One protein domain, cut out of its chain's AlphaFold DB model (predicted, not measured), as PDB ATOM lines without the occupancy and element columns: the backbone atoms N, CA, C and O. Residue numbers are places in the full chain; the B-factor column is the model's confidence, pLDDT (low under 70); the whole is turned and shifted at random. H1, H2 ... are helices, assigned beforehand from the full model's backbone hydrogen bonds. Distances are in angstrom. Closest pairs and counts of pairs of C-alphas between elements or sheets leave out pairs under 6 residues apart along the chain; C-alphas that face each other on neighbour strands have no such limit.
ATOM      1  N   ASP A  80     221.532 211.609 223.741       76.81
ATOM      2  CA  ASP A  80     222.118 210.273 223.850       76.81
ATOM      3  C   ASP A  80     221.792 209.665 225.222       76.81
ATOM      4  O   ASP A  80     222.551 209.772 226.186       76.81
ATOM      5  N   VAL A  81     220.602 209.070 225.319       72.19
ATOM      6  CA  VAL A  81     220.037 208.552 226.575       72.19
ATOM      7  C   VAL A  81     220.864 207.401 227.150       72.19
ATOM      8  O   VAL A  81     221.039 207.321 228.365       72.19
ATOM      9  N   GLU A  82     221.386 206.516 226.302       69.69
ATOM     10  CA  GLU A  82     222.165 205.356 226.749       69.69
ATOM     11  C   GLU A  82     223.509 205.788 227.327       69.69
ATOM     12  O   GLU A  82     223.896 205.342 228.409       69.69
ATOM     13  N   ARG A  83     224.168 206.754 226.684       64.69
ATOM     14  CA  ARG A  83     225.398 207.344 227.213       64.69
ATOM     15  C   ARG A  83     225.158 208.160 228.485       64.69
ATOM     16  O   ARG A  83     226.029 208.201 229.348       64.69
ATOM     17  N   MET A  84     223.970 208.746 228.639       66.56
ATOM     18  CA  MET A  84     223.560 209.461 229.853       66.56
ATOM     19  C   MET A  84     223.321 208.514 231.042       66.56
ATOM     20  O   MET A  84     223.661 208.852 232.172       66.56
ATOM     21  N   LYS A  85     222.776 207.315 230.795       67.94
ATOM     22  CA  LYS A  85     222.559 206.278 231.821       67.94
ATOM     23  C   LYS A  85     223.853 205.606 232.279       67.94
ATOM     24  O   LYS A  85     223.940 205.190 233.427       67.94
ATOM     25  N   GLN A  86     224.831 205.473 231.383       63.66
ATOM     26  CA  GLN A  86     226.052 204.703 231.638       63.66
ATOM     27  C   GLN A  86     227.103 205.440 232.478       63.66
ATOM     28  O   GLN A  86     228.091 204.822 232.845       63.66
ATOM     29  N   GLY A  87     226.899 206.717 232.828       55.72
ATOM     30  CA  GLY A  87     227.606 207.410 233.920       55.72
ATOM     31  C   GLY A  87     229.130 207.583 233.803       55.72
ATOM     32  O   GLY A  87     229.716 208.285 234.626       55.72
ATOM     33  N   GLU A  88     229.794 207.001 232.808       53.09
ATOM     34  CA  GLU A  88     231.248 206.861 232.831       53.09
ATOM     35  C   GLU A  88     231.976 207.871 231.921       53.09
ATOM     36  O   GLU A  88     232.107 207.742 230.704       53.09
ATOM     37  N   HIS A  89     232.508 208.889 232.602       53.19
ATOM     38  CA  HIS A  89     233.870 209.416 232.454       53.19
ATOM     39  C   HIS A  89     234.302 210.241 231.231       53.19
ATOM     40  O   HIS A  89     235.468 210.628 231.202       53.19
ATOM     41  N   VAL A  90     233.445 210.610 230.270       53.91
ATOM     42  CA  VAL A  90     233.941 211.365 229.084       53.91
ATOM     43  C   VAL A  90     233.231 212.691 228.789       53.91
ATOM     44  O   VAL A  90     233.824 213.550 228.145       53.91
ATOM     45  N   PHE A  91     232.021 212.927 229.301       50.50
ATOM     46  CA  PHE A  91     231.391 214.251 229.248       50.50
ATOM     47  C   PHE A  91     230.990 214.687 230.650       50.50
ATOM     48  O   PHE A  91     230.425 213.909 231.420       50.50
ATOM     49  N   SER A  92     231.416 215.900 230.991       55.09
ATOM     50  CA  SER A  92     231.436 216.450 232.334       55.09
ATOM     51  C   SER A  92     230.038 216.496 232.942       55.09
ATOM     52  O   SER A  92     229.029 216.579 232.240       55.09
ATOM     53  N   LYS A  93     229.979 216.509 234.278       59.06
ATOM     54  CA  LYS A  93     228.791 216.897 235.063       59.06
ATOM     55  C   LYS A  93     228.029 218.093 234.467       59.06
ATOM     56  O   LYS A  93     226.829 218.223 234.711       59.06
ATOM     57  N   ASP A  94     228.711 218.935 233.699       65.00
ATOM     58  CA  ASP A  94     228.194 220.142 233.073       65.00
ATOM     59  C   ASP A  94     227.134 219.849 232.006       65.00
ATOM     60  O   ASP A  94     226.112 220.513 232.034       65.00
ATOM     61  N   TYR A  95     227.267 218.818 231.157       71.19
ATOM     62  CA  TYR A  95     226.266 218.546 230.103       71.19
ATOM     63  C   TYR A  95     224.884 218.207 230.682       71.19
ATOM     64  O   TYR A  95     223.855 218.731 230.257       71.19
ATOM     65  N   PHE A  96     224.850 217.342 231.698       72.12
ATOM     66  CA  PHE A  96     223.597 217.019 232.379       72.12
ATOM     67  C   PHE A  96     223.066 218.219 233.175       72.12
ATOM     68  O   PHE A  96     221.860 218.467 233.194       72.12
ATOM     69  N   SER A  97     223.956 218.987 233.810       72.69
ATOM     70  CA  SER A  97     223.574 220.184 234.567       72.69
ATOM     71  C   SER A  97     222.990 221.275 233.664       72.69
ATOM     72  O   SER A  97     221.958 221.845 234.005       72.69
ATOM     73  N   GLU A  98     223.579 221.499 232.492       78.88
ATOM     74  CA  GLU A  98     223.119 222.425 231.456       78.88
ATOM     75  C   GLU A  98     221.753 222.008 230.902       78.88
ATOM     76  O   GLU A  98     220.858 222.841 230.742       78.88
ATOM     77  N   LEU A  99     221.532 220.705 230.683       78.31
ATOM     78  CA  LEU A  99     220.225 220.191 230.272       78.31
ATOM     79  C   LEU A  99     219.155 220.469 231.339       78.31
ATOM     80  O   LEU A  99     218.061 220.940 231.024       78.31
ATOM     81  N   ILE A 100     219.470 220.222 232.612       79.19
ATOM     82  CA  ILE A 100     218.567 220.526 233.731       79.19
ATOM     83  C   ILE A 100     218.318 222.032 233.851       79.19
ATOM     84  O   ILE A 100     217.188 222.443 234.125       79.19
ATOM     85  N   GLU A 101     219.337 222.861 233.644       80.62
ATOM     86  CA  GLU A 101     219.210 224.315 233.649       80.62
ATOM     87  C   GLU A 101     218.331 224.813 232.500       80.62
ATOM     88  O   GLU A 101     217.451 225.642 232.723       80.62
ATOM     89  N   THR A 102     218.471 224.230 231.312       81.31
ATOM     90  CA  THR A 102     217.622 224.510 230.149       81.31
ATOM     91  C   THR A 102     216.165 224.141 230.428       81.31
ATOM     92  O   THR A 102     215.258 224.944 230.223       81.31
ATOM     93  N   VAL A 103     215.903 222.956 230.988       82.94
ATOM     94  CA  VAL A 103     214.538 222.568 231.385       82.94
ATOM     95  C   VAL A 103     213.995 223.505 232.468       82.94
ATOM     96  O   VAL A 103     212.822 223.886 232.445       82.94
ATOM     97  N   ARG A 104     214.834 223.907 233.427       76.44
ATOM     98  CA  ARG A 104     214.447 224.844 234.487       76.44
ATOM     99  C   ARG A 104     214.137 226.231 233.928       76.44
ATOM    100  O   ARG A 104     213.193 226.852 234.412       76.44
ATOM    101  N   SER A 105     214.885 226.715 232.938       76.25
ATOM    102  CA  SER A 105     214.655 228.017 232.311       76.25
ATOM    103  C   SER A 105     213.358 228.033 231.498       76.25
ATOM    104  O   SER A 105     212.596 228.991 231.619       76.25
ATOM    105  N   ILE A 106     213.035 226.940 230.794       80.75
ATOM    106  CA  ILE A 106     211.741 226.742 230.116       80.75
ATOM    107  C   ILE A 106     210.591 226.740 231.135       80.75
ATOM    108  O   ILE A 106     209.625 227.483 231.003       80.75
ATOM    109  N   ARG A 107     210.707 225.989 232.233       76.94
ATOM    110  CA  ARG A 107     209.667 226.002 233.281       76.94
ATOM    111  C   ARG A 107     209.530 227.362 233.964       76.94
ATOM    112  O   ARG A 107     208.442 227.754 234.386       76.94
ATOM    113  N   ALA A 108     210.635 228.089 234.116       72.31
ATOM    114  CA  ALA A 108     210.611 229.437 234.662       72.31
ATOM    115  C   ALA A 108     209.911 230.419 233.712       72.31
ATOM    116  O   ALA A 108     209.200 231.298 234.199       72.31
ATOM    117  N   SER A 109     210.071 230.280 232.391       74.94
ATOM    118  CA  SER A 109     209.359 231.119 231.424       74.94
ATOM    119  C   SER A 109     207.852 230.840 231.424       74.94
ATOM    120  O   SER A 109     207.081 231.793 231.497       74.94
ATOM    121  N   GLU A 110     207.421 229.577 231.486       76.69
ATOM    122  CA  GLU A 110     206.002 229.209 231.646       76.69
ATOM    123  C   GLU A 110     205.398 229.813 232.919       76.69
ATOM    124  O   GLU A 110     204.352 230.461 232.891       76.69
ATOM    125  N   ARG A 111     206.094 229.672 234.054       74.88
ATOM    126  CA  ARG A 111     205.654 230.261 235.323       74.88
ATOM    127  C   ARG A 111     205.546 231.785 235.251       74.88
ATOM    128  O   ARG A 111     204.613 232.341 235.824       74.88
ATOM    129  N   ARG A 112     206.489 232.462 234.589       78.44
ATOM    130  CA  ARG A 112     206.450 233.924 234.416       78.44
ATOM    131  C   ARG A 112     205.228 234.360 233.617       78.44
ATOM    132  O   ARG A 112     204.583 235.322 234.016       78.44
ATOM    133  N   ILE A 113     204.876 233.629 232.559       79.00
ATOM    134  CA  ILE A 113     203.660 233.894 231.777       79.00
ATOM    135  C   ILE A 113     202.418 233.788 232.675       79.00
ATOM    136  O   ILE A 113     201.574 234.679 232.666       79.00
ATOM    137  N   TRP A 114     202.335 232.761 233.528       80.75
ATOM    138  CA  TRP A 114     201.230 232.626 234.485       80.75
ATOM    139  C   TRP A 114     201.154 233.765 235.505       80.75
ATOM    140  O   TRP A 114     200.055 234.204 235.850       80.75
ATOM    141  N   GLN A 115     202.300 234.257 235.980       81.44
ATOM    142  CA  GLN A 115     202.350 235.423 236.864       81.44
ATOM    143  C   GLN A 115     201.832 236.671 236.149       81.44
ATOM    144  O   GLN A 115     200.916 237.301 236.654       81.44
ATOM    145  N   GLN A 116     202.304 236.941 234.931       83.94
ATOM    146  CA  GLN A 116     201.844 238.085 234.139       83.94
ATOM    147  C   GLN A 116     200.337 238.048 233.862       83.94
ATOM    148  O   GLN A 116     199.667 239.063 234.009       83.94
ATOM    149  N   ILE A 117     199.782 236.885 233.500       83.00
ATOM    150  CA  ILE A 117     198.331 236.728 233.306       83.00
ATOM    151  C   ILE A 117     197.577 237.035 234.605       83.00
ATOM    152  O   ILE A 117     196.536 237.690 234.571       83.00
ATOM    153  N   SER A 118     198.100 236.566 235.740       80.62
ATOM    154  CA  SER A 118     197.475 236.789 237.046       80.62
ATOM    155  C   SER A 118     197.531 238.256 237.467       80.62
ATOM    156  O   SER A 118     196.546 238.774 237.987       80.62
ATOM    157  N   ASP A 119     198.658 238.917 237.215       82.81
ATOM    158  CA  ASP A 119     198.883 240.324 237.543       82.81
ATOM    159  C   ASP A 119     197.977 241.226 236.691       82.81
ATOM    160  O   ASP A 119     197.253 242.053 237.235       82.81
ATOM    161  N   VAL A 120     197.907 240.989 235.374       83.25
ATOM    162  CA  VAL A 120     197.003 241.720 234.464       83.25
ATOM    163  C   VAL A 120     195.540 241.517 234.850       83.25
ATOM    164  O   VAL A 120     194.754 242.462 234.835       83.25
ATOM    165  N   PHE A 121     195.150 240.291 235.206       81.50
ATOM    166  CA  PHE A 121     193.786 240.031 235.655       81.50
ATOM    167  C   PHE A 121     193.469 240.809 236.937       81.50
ATOM    168  O   PHE A 121     192.423 241.448 236.998       81.50
ATOM    169  N   ALA A 122     194.387 240.817 237.910       81.25
ATOM    170  CA  ALA A 122     194.230 241.564 239.154       81.25
ATOM    171  C   ALA A 122     194.171 243.088 238.937       81.25
ATOM    172  O   ALA A 122     193.383 243.748 239.606       81.25
ATOM    173  N   GLU A 123     194.944 243.646 237.999       82.38
ATOM    174  CA  GLU A 123     194.906 245.076 237.657       82.38
ATOM    175  C   GLU A 123     193.586 245.501 236.995       82.38
ATOM    176  O   GLU A 123     193.087 246.596 237.249       82.38
ATOM    177  N   ILE A 124     193.009 244.646 236.144       78.44
ATOM    178  CA  ILE A 124     191.765 244.952 235.417       78.44
ATOM    179  C   ILE A 124     190.529 244.735 236.305       78.44
ATOM    180  O   ILE A 124     189.508 245.403 236.125       78.44
ATOM    181  N   SER A 125     190.586 243.813 237.269       78.38
ATOM    182  CA  SER A 125     189.485 243.561 238.198       78.38
ATOM    183  C   SER A 125     189.601 244.429 239.455       78.38
ATOM    184  O   SER A 125     190.381 244.121 240.350       78.38
ATOM    185  N   TYR A 126     188.769 245.470 239.549       70.31
ATOM    186  CA  TYR A 126     188.676 246.345 240.729       70.31
ATOM    187  C   TYR A 126     188.438 245.565 242.044       70.31
ATOM    188  O   TYR A 126     189.055 245.875 243.059       70.31
ATOM    189  N   ASP A 127     187.632 244.495 241.992       76.56
ATOM    190  CA  ASP A 127     187.281 243.630 243.133       76.56
ATOM    191  C   ASP A 127     187.900 242.222 243.015       76.56
ATOM    192  O   ASP A 127     187.209 241.200 243.087       76.56
TER     193      ASP A 127
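This is residues 80 to 127 of the 189 residues of the protein "Virulence protein" of Paenibacillus polymyxa (UniProt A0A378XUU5). One long helix, H2, makes most of the length of a rod, and near its first residues a loop, residues 86 to 92, joins it to a very short helix, H1, which folds back close to Phe 96 of H2. Most of H2 sticks out alone, with residues 97 to 127 standing free. The printed part has 48 residues with two named helices, H1 then H2, and no named strand; the class is all helix. It is extended, with a radius of gyration of the C-alphas of 18.8 A and spans of 59 by 16 by 11 A.

H2, residues 93 to 124, and H1, residues 81 to 85, are close but not clearly touching; their closest C-alphas, those of Phe 96 and Met 84, are 8.0 A apart. Their centres are 26.5 A apart. In H1 and H2 every O i to N i+4 pair is within hydrogen-bond range.

H2 measures 46.5 A from C-alpha 93 at (228.791, 216.897, 235.063) to C-alpha 124 at (191.765, 244.952, 235.417). H1 begins with C-alpha 81 at (220.037, 208.552, 226.575) and is 6.2 A long from first to last C-alpha.

The two C-alphas farthest apart, those of His 89 and Tyr 126, are 58.9 A apart. The printed part has no cut, and the link from H1 to H2, 7 residues, is short. Residues 85 to 90 also stand free. The mean pLDDT of the printed part is 73.2, and residues 82 to 94 are under 70.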